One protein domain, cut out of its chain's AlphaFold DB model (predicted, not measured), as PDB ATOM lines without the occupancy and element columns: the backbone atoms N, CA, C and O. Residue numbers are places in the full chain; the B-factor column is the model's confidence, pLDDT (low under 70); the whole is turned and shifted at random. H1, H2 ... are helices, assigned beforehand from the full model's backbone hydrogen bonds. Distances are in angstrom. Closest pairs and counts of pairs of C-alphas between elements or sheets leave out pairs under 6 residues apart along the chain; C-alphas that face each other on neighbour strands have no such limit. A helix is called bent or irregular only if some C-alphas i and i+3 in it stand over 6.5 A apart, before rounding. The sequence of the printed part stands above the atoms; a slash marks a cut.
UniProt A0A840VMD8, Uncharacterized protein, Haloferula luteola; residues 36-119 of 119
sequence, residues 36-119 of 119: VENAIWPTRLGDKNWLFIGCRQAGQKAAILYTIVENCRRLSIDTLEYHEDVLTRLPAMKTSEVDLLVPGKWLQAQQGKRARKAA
ATOM      1  N   VAL A  36      46.887  -0.534 -48.427       86.31
ATOM      2  CA  VAL A  36      47.944  -1.105 -47.584       86.31
ATOM      3  C   VAL A  36      49.298  -0.530 -47.981       86.31
ATOM      4  O   VAL A  36      50.064  -0.127 -47.109       86.31
ATOM      5  N   GLU A  37      49.585  -0.436 -49.279       88.75
ATOM      6  CA  GLU A  37      50.831   0.163 -49.759       88.75
ATOM      7  C   GLU A  37      50.947   1.620 -49.314       88.75
ATOM      8  O   GLU A  37      51.963   1.995 -48.730       88.75
ATOM      9  N   ASN A  38      49.892   2.419 -49.494       88.12
ATOM     10  CA  ASN A  38      49.844   3.815 -49.054       88.12
ATOM     11  C   ASN A  38      50.050   3.964 -47.542       88.12
ATOM     12  O   ASN A  38      50.686   4.923 -47.114       88.12
ATOM     13  N   ALA A  39      49.577   3.013 -46.733       85.56
ATOM     14  CA  ALA A  39      49.826   3.014 -45.292       85.56
ATOM     15  C   ALA A  39      51.296   2.706 -44.933       85.56
ATOM     16  O   ALA A  39      51.789   3.175 -43.910       85.56
ATOM     17  N   ILE A  40      52.014   1.944 -45.766       84.62
ATOM     18  CA  ILE A  40      53.422   1.557 -45.542       84.62
ATOM     19  C   ILE A  40      54.400   2.574 -46.158       84.62
ATOM     20  O   ILE A  40      55.533   2.724 -45.688       84.62
ATOM     21  N   TRP A  41      53.982   3.302 -47.196       83.69
ATOM     22  CA  TRP A  41      54.797   4.297 -47.899       83.69
ATOM     23  C   TRP A  41      55.492   5.324 -46.983       83.69
ATOM     24  O   TRP A  41      56.692   5.545 -47.177       83.69
ATOM     25  N   PRO A  42      54.831   5.911 -45.964       81.94
ATOM     26  CA  PRO A  42      55.471   6.838 -45.031       81.94
ATOM     27  C   PRO A  42      56.672   6.230 -44.302       81.94
ATOM     28  O   PRO A  42      57.695   6.892 -44.140       81.94
ATOM     29  N   THR A  43      56.593   4.951 -43.925       79.06
ATOM     30  CA  THR A  43      57.704   4.235 -43.288       79.06
ATOM     31  C   THR A  43      58.879   4.076 -44.249       79.06
ATOM     32  O   THR A  43      60.017   4.328 -43.869       79.06
ATOM     33  N   ARG A  44      58.616   3.721 -45.515       80.88
ATOM     34  CA  ARG A  44      59.655   3.582 -46.550       80.88
ATOM     35  C   ARG A  44      60.331   4.913 -46.884       80.88
ATOM     36  O   ARG A  44      61.534   4.944 -47.134       80.88
ATOM     37  N   LEU A  45      59.566   6.002 -46.936       82.31
ATOM     38  CA  LEU A  45      60.114   7.342 -47.155       82.31
ATOM     39  C   LEU A  45      60.948   7.790 -45.949       82.31
ATOM     40  O   LEU A  45      62.042   8.320 -46.110       82.31
ATOM     41  N   GLY A  46      60.440   7.522 -44.749       77.19
ATOM     42  CA  GLY A  46      61.106   7.791 -43.486       77.19
ATOM     43  C   GLY A  46      62.439   7.068 -43.317       77.19
ATOM     44  O   GLY A  46      63.413   7.686 -42.906       77.19
ATOM     45  N   ASP A  47      62.513   5.802 -43.724       72.94
ATOM     46  CA  ASP A  47      63.735   4.985 -43.699       72.94
ATOM     47  C   ASP A  47      64.889   5.602 -44.497       72.94
ATOM     48  O   ASP A  47      66.044   5.557 -44.087       72.94
ATOM     49  N   LYS A  48      64.580   6.288 -45.602       73.81
ATOM     50  CA  LYS A  48      65.590   7.035 -46.365       73.81
ATOM     51  C   LYS A  48      66.043   8.329 -45.685       73.81
ATOM     52  O   LYS A  48      67.114   8.830 -46.015       73.81
ATOM     53  N   ASN A  49      65.232   8.875 -44.780       73.12
ATOM     54  CA  ASN A  49      65.436  10.184 -44.162       73.12
ATOM     55  C   ASN A  49      65.939  10.103 -42.711       73.12
ATOM     56  O   ASN A  49      66.437  11.099 -42.189       73.12
ATOM     57  N   TRP A  50      65.804   8.962 -42.027       74.62
ATOM     58  CA  TRP A  50      66.213   8.821 -40.628       74.62
ATOM     59  C   TRP A  50      67.575   8.143 -40.516       74.62
ATOM     60  O   TRP A  50      67.738   6.965 -40.813       74.62
ATOM     61  N   LEU A  51      68.537   8.879 -39.963       66.75
ATOM     62  CA  LEU A  51      69.920   8.444 -39.729       66.75
ATOM     63  C   LEU A  51      70.063   7.213 -38.807       66.75
ATOM     64  O   LEU A  51      71.140   6.629 -38.738       66.75
ATOM     65  N   PHE A  52      69.004   6.824 -38.085       64.94
ATOM     66  CA  PHE A  52      69.068   5.836 -37.000       64.94
ATOM     67  C   PHE A  52      68.210   4.578 -37.212       64.94
ATOM     68  O   PHE A  52      68.196   3.709 -36.334       64.94
ATOM     69  N   ILE A  53      67.545   4.407 -38.366       65.50
ATOM     70  CA  ILE A  53      66.995   3.089 -38.737       65.50
ATOM     71  C   ILE A  53      68.137   2.225 -39.287       65.50
ATOM     72  O   ILE A  53      68.251   1.956 -40.473       65.50
ATOM     73  N   GLY A  54      69.049   1.825 -38.403       66.62
ATOM     74  CA  GLY A  54      70.189   0.968 -38.751       66.62
ATOM     75  C   GLY A  54      70.175  -0.384 -38.041       66.62
ATOM     76  O   GLY A  54      70.941  -1.277 -38.394       66.62
ATOM     77  N   CYS A  55      69.318  -0.558 -37.028       79.06
ATOM     78  CA  CYS A  55      69.274  -1.767 -36.211       79.06
ATOM     79  C   CYS A  55      67.857  -2.351 -36.107       79.06
ATOM     80  O   CYS A  55      66.852  -1.637 -36.128       79.06
ATOM     81  N   ARG A  56      67.771  -3.679 -35.943       82.19
ATOM     82  CA  ARG A  56      66.499  -4.424 -35.866       82.19
ATOM     83  C   ARG A  56      65.552  -3.883 -34.787       82.19
ATOM     84  O   ARG A  56      64.345  -3.821 -35.001       82.19
ATOM     85  N   GLN A  57      66.100  -3.478 -33.642       83.56
ATOM     86  CA  GLN A  57      65.324  -2.930 -32.527       83.56
ATOM     87  C   GLN A  57      64.697  -1.573 -32.876       83.56
ATOM     88  O   GLN A  57      63.539  -1.335 -32.537       83.56
ATOM     89  N   ALA A  58      65.425  -0.700 -33.580       81.62
ATOM     90  CA  ALA A  58      64.901   0.583 -34.041       81.62
ATOM     91  C   ALA A  58      63.770   0.388 -35.062       81.62
ATOM     92  O   ALA A  58      62.723   1.018 -34.934       81.62
ATOM     93  N   GLY A  59      63.932  -0.553 -36.000       82.44
ATOM     94  CA  GLY A  59      62.885  -0.902 -36.965       82.44
ATOM     95  C   GLY A  59      61.595  -1.388 -36.297       82.44
ATOM     96  O   GLY A  59      60.508  -0.939 -36.652       82.44
ATOM     97  N   GLN A  60      61.700  -2.242 -35.273       85.44
ATOM     98  CA  GLN A  60      60.529  -2.707 -34.523       85.44
ATOM     99  C   GLN A  60      59.814  -1.561 -33.792       85.44
ATOM    100  O   GLN A  60      58.590  -1.469 -33.849       85.44
ATOM    101  N   LYS A  61      60.561  -0.668 -33.130       87.38
ATOM    102  CA  LYS A  61      59.978   0.498 -32.447       87.38
ATOM    103  C   LYS A  61      59.290   1.443 -33.430       87.38
ATOM    104  O   LYS A  61      58.176   1.884 -33.162       87.38
ATOM    105  N   ALA A  62      59.916   1.703 -34.578       84.50
ATOM    106  CA  ALA A  62      59.320   2.504 -35.640       84.50
ATOM    107  C   ALA A  62      58.017   1.869 -36.141       84.50
ATOM    108  O   ALA A  62      56.999   2.552 -36.207       84.50
ATOM    109  N   ALA A  63      58.008   0.560 -36.413       86.12
ATOM    110  CA  ALA A  63      56.808  -0.150 -36.858       86.12
ATOM    111  C   ALA A  63      55.648  -0.030 -35.856       86.12
ATOM    112  O   ALA A  63      54.508   0.197 -36.265       86.12
ATOM    113  N   ILE A  64      55.928  -0.119 -34.551       89.88
ATOM    114  CA  ILE A  64      54.921   0.091 -33.498       89.88
ATOM    115  C   ILE A  64      54.366   1.520 -33.567       89.88
ATOM    116  O   ILE A  64      53.150   1.698 -33.595       89.88
ATOM    117  N   LEU A  65      55.240   2.528 -33.651       89.44
ATOM    118  CA  LEU A  65      54.830   3.933 -33.703       89.44
ATOM    119  C   LEU A  65      53.958   4.227 -34.935       89.44
ATOM    120  O   LEU A  65      52.874   4.788 -34.804       89.44
ATOM    121  N   TYR A  66      54.388   3.778 -36.120       87.88
ATOM    122  CA  TYR A  66      53.625   3.930 -37.363       87.88
ATOM    123  C   TYR A  66      52.281   3.225 -37.309       87.88
ATOM    124  O   TYR A  66      51.291   3.769 -37.786       87.88
ATOM    125  N   THR A  67      52.230   2.049 -36.684       90.69
ATOM    126  CA  THR A  67      50.969   1.334 -36.486       90.69
ATOM    127  C   THR A  67      50.003   2.173 -35.656       90.69
ATOM    128  O   THR A  67      48.838   2.293 -36.026       90.69
ATOM    129  N   ILE A  68      50.459   2.795 -34.565       92.44
ATOM    130  CA  ILE A  68      49.609   3.647 -33.720       92.44
ATOM    131  C   ILE A  68      49.118   4.871 -34.502       92.44
ATOM    132  O   ILE A  68      47.916   5.126 -34.535       92.44
ATOM    133  N   VAL A  69      50.021   5.581 -35.184       91.88
ATOM    134  CA  VAL A  69      49.686   6.765 -35.996       91.88
ATOM    135  C   VAL A  69      48.673   6.427 -37.092       91.88
ATOM    136  O   VAL A  69      47.674   7.123 -37.258       91.88
ATOM    137  N   GLU A  70      48.886   5.328 -37.814       90.62
ATOM    138  CA  GLU A  70      47.988   4.890 -38.881       90.62
ATOM    139  C   GLU A  70      46.614   4.470 -38.338       90.62
ATOM    140  O   GLU A  70      45.594   4.761 -38.961       90.62
ATOM    141  N   ASN A  71      46.556   3.849 -37.155       92.25
ATOM    142  CA  ASN A  71      45.284   3.564 -36.487       92.25
ATOM    143  C   ASN A  71      44.536   4.852 -36.114       92.25
ATOM    144  O   ASN A  71      43.333   4.938 -36.356       92.25
ATOM    145  N   CYS A  72      45.231   5.866 -35.584       94.06
ATOM    146  CA  CYS A  72      44.626   7.173 -35.314       94.06
ATOM    147  C   CYS A  72      44.068   7.799 -36.598       94.06
ATOM    148  O   CYS A  72      42.908   8.203 -36.633       94.06
ATOM    149  N   ARG A  73      44.849   7.786 -37.686       90.44
ATOM    150  CA  ARG A  73      44.437   8.321 -38.992       90.44
ATOM    151  C   ARG A  73      43.203   7.610 -39.553       90.44
ATOM    152  O   ARG A  73      42.285   8.270 -40.032       90.44
ATOM    153  N   ARG A  74      43.157   6.274 -39.467       90.25
ATOM    154  CA  ARG A  74      42.017   5.449 -39.916       90.25
ATOM    155  C   ARG A  74      40.735   5.720 -39.138       90.25
ATOM    156  O   ARG A  74      39.656   5.614 -39.707       90.25
ATOM    157  N   LEU A  75      40.855   6.067 -37.860       93.12
ATOM    158  CA  LEU A  75      39.729   6.414 -36.991       93.12
ATOM    159  C   LEU A  75      39.411   7.916 -36.989       93.12
ATOM    160  O   LEU A  75      38.571   8.352 -36.205       93.12
ATOM    161  N   SER A  76      40.085   8.707 -37.834       93.12
ATOM    162  CA  SER A  76      39.959  10.170 -37.876       93.12
ATOM    163  C   SER A  76      40.215  10.842 -36.517       93.12
ATOM    164  O   SER A  76      39.585  11.838 -36.172       93.12
ATOM    165  N   ILE A  77      41.140  10.283 -35.738       94.06
ATOM    166  CA  ILE A  77      41.591  10.821 -34.455       94.06
ATOM    167  C   ILE A  77      42.746  11.790 -34.706       94.06
ATOM    168  O   ILE A  77      43.681  11.467 -35.447       94.06
ATOM    169  N   ASP A  78      42.712  12.952 -34.050       94.12
ATOM    170  CA  ASP A  78      43.870  13.840 -34.011       94.12
ATOM    171  C   ASP A  78      45.037  13.118 -33.322       94.12
ATOM    172  O   ASP A  78      44.965  12.696 -32.166       94.12
ATOM    173  N   THR A  79      46.114  12.914 -34.079       93.06
ATOM    174  CA  THR A  79      47.238  12.098 -33.615       93.06
ATOM    175  C   THR A  79      47.992  12.782 -32.477       93.06
ATOM    176  O   THR A  79      48.512  12.079 -31.612       93.06
ATOM    177  N   LEU A  80      48.032  14.116 -32.453       94.25
ATOM    178  CA  LEU A  80      48.664  14.880 -31.385       94.25
ATOM    179  C   LEU A  80      47.825  14.790 -30.105       94.25
ATOM    180  O   LEU A  80      48.362  14.366 -29.086       94.25
ATOM    181  N   GLU A  81      46.511  15.052 -30.186       94.25
ATOM    182  CA  GLU A  81      45.576  14.949 -29.045       94.25
ATOM    183  C   GLU A  81      45.668  13.564 -28.387       94.25
ATOM    184  O   GLU A  81      45.757  13.437 -27.164       94.25
ATOM    185  N   TYR A  82      45.697  12.511 -29.208       95.50
ATOM    186  CA  TYR A  82      45.830  11.143 -28.724       95.50
ATOM    187  C   TYR A  82      47.157  10.908 -27.990       95.50
ATOM    188  O   TYR A  82      47.156  10.364 -26.884       95.50
ATOM    189  N   HIS A  83      48.295  11.296 -28.578       94.69
ATOM    190  CA  HIS A  83      49.599  11.051 -27.956       94.69
ATOM    191  C   HIS A  83      49.786  11.879 -26.683       94.69
ATOM    192  O   HIS A  83      50.343  11.359 -25.718       94.69
ATOM    193  N   GLU A  84      49.299  13.118 -26.650       95.00
ATOM    194  CA  GLU A  84      49.340  13.965 -25.457       95.00
ATOM    195  C   GLU A  84      48.554  13.339 -24.296       95.00
ATOM    196  O   GLU A  84      49.104  13.198 -23.201       95.00
ATOM    197  N   ASP A  85      47.313  12.883 -24.520       93.50
ATOM    198  CA  ASP A  85      46.518  12.227 -23.468       93.50
ATOM    199  C   ASP A  85      47.165  10.911 -23.015       93.50
ATOM    200  O   ASP A  85      47.312  10.654 -21.817       93.50
ATOM    201  N   VAL A  86      47.594  10.076 -23.965       93.50
ATOM    202  CA  VAL A  86      48.172   8.758 -23.673       93.50
ATOM    203  C   VAL A  86      49.487   8.883 -22.907       93.50
ATOM    204  O   VAL A  86      49.640   8.241 -21.868       93.50
ATOM    205  N   LEU A  87      50.420   9.724 -23.362       93.69
ATOM    206  CA  LEU A  87      51.714   9.911 -22.698       93.69
ATOM    207  C   LEU A  87      51.573  10.583 -21.327       93.69
ATOM    208  O   LEU A  87      52.350  10.273 -20.427       93.69
ATOM    209  N   THR A  88      50.561  11.432 -21.137       93.69
ATOM    210  CA  THR A  88      50.264  12.038 -19.829       93.69
ATOM    211  C   THR A  88      49.698  11.015 -18.842       93.69
ATOM    212  O   THR A  88      50.015  11.051 -17.655       93.69
ATOM    213  N   ARG A  89      48.868  10.074 -19.310       90.88
ATOM    214  CA  ARG A  89      48.199   9.085 -18.446       90.88
ATOM    215  C   ARG A  89      49.045   7.852 -18.150       90.88
ATOM    216  O   ARG A  89      48.889   7.268 -17.080       90.88
ATOM    217  N   LEU A  90      49.921   7.451 -19.073       91.06
ATOM    218  CA  LEU A  90      50.734   6.234 -18.963       91.06
ATOM    219  C   LEU A  90      51.524   6.117 -17.644       91.06
ATOM    220  O   LEU A  90      51.467   5.043 -17.047       91.06
ATOM    221  N   PRO A  91      52.208   7.163 -17.134       91.44
ATOM    222  CA  PRO A  91      52.991   7.060 -15.899       91.44
ATOM    223  C   PRO A  91      52.160   6.769 -14.644       91.44
ATOM    224  O   PRO A  91      52.671   6.190 -13.691       91.44
ATOM    225  N   ALA A  92      50.890   7.182 -14.630       90.50
ATOM    226  CA  ALA A  92      49.994   7.040 -13.482       90.50
ATOM    227  C   ALA A  92      49.075   5.808 -13.575       90.50
ATOM    228  O   ALA A  92      48.304   5.541 -12.653       90.50
ATOM    229  N   MET A  93      49.119   5.074 -14.689       90.12
ATOM    230  CA  MET A  93      48.185   3.997 -15.003       90.12
ATOM    231  C   MET A  93      48.759   2.622 -14.657       90.12
ATOM    232  O   MET A  93      49.965   2.385 -14.756       90.12
ATOM    233  N   LYS A  94      47.893   1.673 -14.289       90.88
ATOM    234  CA  LYS A  94      48.313   0.278 -14.110       90.88
ATOM    235  C   LYS A  94      48.507  -0.390 -15.468       90.88
ATOM    236  O   LYS A  94      47.743  -0.158 -16.400       90.88
ATOM    237  N   THR A  95      49.458  -1.317 -15.567       88.38
ATOM    238  CA  THR A  95      49.701  -2.076 -16.809       88.38
ATOM    239  C   THR A  95      48.453  -2.806 -17.321       88.38
ATOM    240  O   THR A  95      48.269  -2.921 -18.526       88.38
ATOM    241  N   SER A  96      47.556  -3.236 -16.426       89.62
ATOM    242  CA  SER A  96      46.286  -3.889 -16.779       89.62
ATOM    243  C   SER A  96      45.292  -2.979 -17.511       89.62
ATOM    244  O   SER A  96      44.337  -3.467 -18.102       89.62
ATOM    245  N   GLU A  97      45.474  -1.661 -17.445       88.88
ATOM    246  CA  GLU A  97      44.548  -0.670 -18.004       88.88
ATOM    247  C   GLU A  97      45.019  -0.107 -19.354       88.88
ATOM    248  O   GLU A  97      44.266   0.601 -20.020       88.88
ATOM    249  N   VAL A  98      46.233  -0.457 -19.800       87.75
ATOM    250  CA  VAL A  98      46.836   0.032 -21.055       87.75
ATOM    251  C   VAL A  98      45.981  -0.316 -22.273       87.75
ATOM    252  O   VAL A  98      45.888   0.478 -23.209       87.75
ATOM    253  N   ASP A  99      45.270  -1.442 -22.238       90.00
ATOM    254  CA  ASP A  99      44.357  -1.844 -23.307       90.00
ATOM    255  C   ASP A  99      43.237  -0.829 -23.558       90.00
ATOM    256  O   ASP A  99      42.668  -0.824 -24.648       90.00
ATOM    257  N   LEU A 100      42.894   0.022 -22.584       90.06
ATOM    258  CA  LEU A 100      41.902   1.094 -22.736       90.06
ATOM    259  C   LEU A 100      42.428   2.272 -23.561       90.06
ATOM    260  O   LEU A 100      41.631   3.058 -24.071       90.06
ATOM    261  N   LEU A 101      43.750   2.402 -23.684       90.75
ATOM    262  CA  LEU A 101      44.405   3.487 -24.408       90.75
ATOM    263  C   LEU A 101      44.567   3.199 -25.899       90.75
ATOM    264  O   LEU A 101      44.968   4.092 -26.627       90.75
ATOM    265  N   VAL A 102      44.228   1.999 -26.380       92.69
ATOM    266  CA  VAL A 102      44.241   1.696 -27.820       92.69
ATOM    267  C   VAL A 102      43.318   2.685 -28.558       92.69
ATOM    268  O   VAL A 102      42.198   2.903 -28.081       92.69
ATOM    269  N   PRO A 103      43.711   3.244 -29.727       93.69
ATOM    270  CA  PRO A 103      43.005   4.360 -30.371       93.69
ATOM    271  C   PRO A 103      41.484   4.187 -30.490       93.69
ATOM    272  O   PRO A 103      40.726   5.112 -30.205       93.69
ATOM    273  N   GLY A 104      41.013   2.980 -30.822       93.00
ATOM    274  CA  GLY A 104      39.579   2.686 -30.924       93.00
ATOM    275  C   GLY A 104      38.811   2.826 -29.607       93.00
ATOM    276  O   GLY A 104      37.735   3.419 -29.583       93.00
ATOM    277  N   LYS A 105      39.360   2.320 -28.497       93.12
ATOM    278  CA  LYS A 105      38.723   2.430 -27.173       93.12
ATOM    279  C   LYS A 105      38.877   3.831 -26.592       93.12
ATOM    280  O   LYS A 105      37.945   4.344 -25.973       93.12
ATOM    281  N   TRP A 106      40.019   4.466 -26.847       94.62
ATOM    282  CA  TRP A 106      40.253   5.858 -26.483       94.62
ATOM    283  C   TRP A 106      39.200   6.783 -27.111       94.62
ATOM    284  O   TRP A 106      38.582   7.583 -26.407       94.62
ATOM    285  N   LEU A 107      38.906   6.602 -28.404       93.25
ATOM    286  CA  LEU A 107      37.885   7.376 -29.113       93.25
ATOM    287  C   LEU A 107      36.490   7.199 -28.502       93.25
ATOM    288  O   LEU A 107      35.794   8.188 -28.269       93.25
ATOM    289  N   GLN A 108      36.095   5.963 -28.187       91.81
ATOM    290  CA  GLN A 108      34.807   5.680 -27.536       91.81
ATOM    291  C   GLN A 108      34.692   6.390 -26.179       91.81
ATOM    292  O   GLN A 108      33.666   7.003 -25.871       91.81
ATOM    293  N   ALA A 109      35.761   6.370 -25.379       90.94
ATOM    294  CA  ALA A 109      35.799   7.073 -24.101       90.94
ATOM    295  C   ALA A 109      35.683   8.599 -24.278       90.94
ATOM    296  O   ALA A 109      34.972   9.258 -23.513       90.94
ATOM    297  N   GLN A 110      36.335   9.165 -25.297       88.38
ATOM    298  CA  GLN A 110      36.299  10.600 -25.586       88.38
ATOM    299  C   GLN A 110      34.913  11.055 -26.069       88.38
ATOM    300  O   GLN A 110      34.413  12.093 -25.629       88.38
ATOM    301  N   GLN A 111      34.245  10.253 -26.900       86.38
ATOM    302  CA  GLN A 111      32.861  10.492 -27.324       86.38
ATOM    303  C   GLN A 111      31.896  10.473 -26.131       86.38
ATOM    304  O   GLN A 111      31.078  11.382 -25.990       86.38
ATOM    305  N   GLY A 112      32.048   9.511 -25.213       83.38
ATOM    306  CA  GLY A 112      31.255   9.448 -23.982       83.38
ATOM    307  C   GLY A 112      31.444  10.668 -23.070       83.38
ATOM    308  O   GLY A 112      30.473  11.178 -22.510       83.38
ATOM    309  N   LYS A 113      32.673  11.189 -22.953       82.88
ATOM    310  CA  LYS A 113      32.953  12.430 -22.205       82.88
ATOM    311  C   LYS A 113      32.316  13.656 -22.862       82.88
ATOM    312  O   LYS A 113      31.722  14.474 -22.163       82.88
ATOM    313  N   ARG A 114      32.425  13.784 -24.190       81.50
ATOM    314  CA  ARG A 114      31.837  14.903 -24.947       81.50
ATOM    315  C   ARG A 114      30.307  14.898 -24.853       81.50
ATOM    316  O   ARG A 114      29.732  15.950 -24.601       81.50
ATOM    317  N   ALA A 115      29.672  13.728 -24.942       74.75
ATOM    318  CA  ALA A 115      28.224  13.581 -24.777       74.75
ATOM    319  C   ALA A 115      27.742  13.992 -23.372       74.75
ATOM    320  O   ALA A 115      26.753  14.704 -23.252       74.75
ATOM    321  N   ARG A 116      28.470  13.613 -22.311       71.31
ATOM    322  CA  ARG A 116      28.140  14.002 -20.925       71.31
ATOM    323  C   ARG A 116      28.313  15.489 -20.632       71.31
ATOM    324  O   ARG A 116      27.679  15.985 -19.718       71.31
ATOM    325  N   LYS A 117      29.199  16.183 -21.351       69.38
ATOM    326  CA  LYS A 117      29.429  17.628 -21.184       69.38
ATOM    327  C   LYS A 117      28.375  18.480 -21.908       69.38
ATOM    328  O   LYS A 117      28.256  19.662 -21.613       69.38
ATOM    329  N   ALA A 118      27.671  17.899 -22.879       62.25
ATOM    330  CA  ALA A 118      26.641  18.565 -23.674       62.25
ATOM    331  C   ALA A 118      25.207  18.335 -23.153       62.25
ATOM    332  O   ALA A 118      24.280  18.937 -23.692       62.25
ATOM    333  N   ALA A 119      25.038  17.464 -22.153       56.22
ATOM    334  CA  ALA A 119      23.792  17.218 -21.427       56.22
ATOM    335  C   ALA A 119      23.780  18.011 -20.115       56.22
ATOM    336  O   ALA A 119      22.678  18.431 -19.706       56.22
TER     337      ALA A 119
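What this domain is: This is residues 36 to 119 of the 119 residues of an uncharacterized protein of Haloferula luteola (UniProt A0A840VMD8). Long helix H2 has H1 slanting back over it; beyond its end H3 and H4 fold as an out-and-back arm, and H5 runs away, residues 110 to 119 sticking out. The printed part has 84 residues, 69 of them in five named helices, in order H1 to H5, with no named strand; the class is all helix. The whole is loose, radius of gyration of the C-alphas 15.5 A, spanning 50 by 29 by 17 A.

How they stand to each other: H2, residues 56 to 74, is the hub. H1, residues 36 to 49, only just touches it, with 3 pairs of C-alphas within 8 A, closest Ala 39 and Glu 70, 6.9 A, at a steep tilt of 46 degrees, opposite ways. H3, residues 79 to 92, touches H2 only at the corner, closest C-alphas Cys 72 and Thr 79, 5.8 A. H5, residues 103 to 117, only just touches H2 with Pro 103 alone, 3 pairs, closest C-alphas Cys 72 and Pro 103, 5.9 A. H4, residues 95 to 101, is close but not clearly touching H3, closest C-alphas Val 86 and Leu 101, 6.5 A. Every O i to N i+4 pair is within hydrogen-bond range in H2 and H5; H1 has 6 of 10, H3 8 of 10, H4 0 of 3, but 3 of 4 O i to N i+3.

Where its parts are: H2 measures 26.7 A from C-alpha 56 (66.499, -4.424, -35.866); H1 and H5 21.1 A, H3 20.9 A, H4 10.8 A. H5 ends at C-alpha 117 (29.429, 17.628, -21.184). H4 is irregular, C-alphas 96 and 99 being 7.1 A apart; H1 and H3 only just, with 6.8 A from C-alpha 39 to 42 and 6.9 A from 88 to 91.

The domain as a whole: The farthest C-alphas, Gly 54 and Ala 119, are 52.1 A apart. The printed part has no cut and no long link. pLDDT is under 70 at residues 51 to 54 and 117 to 119.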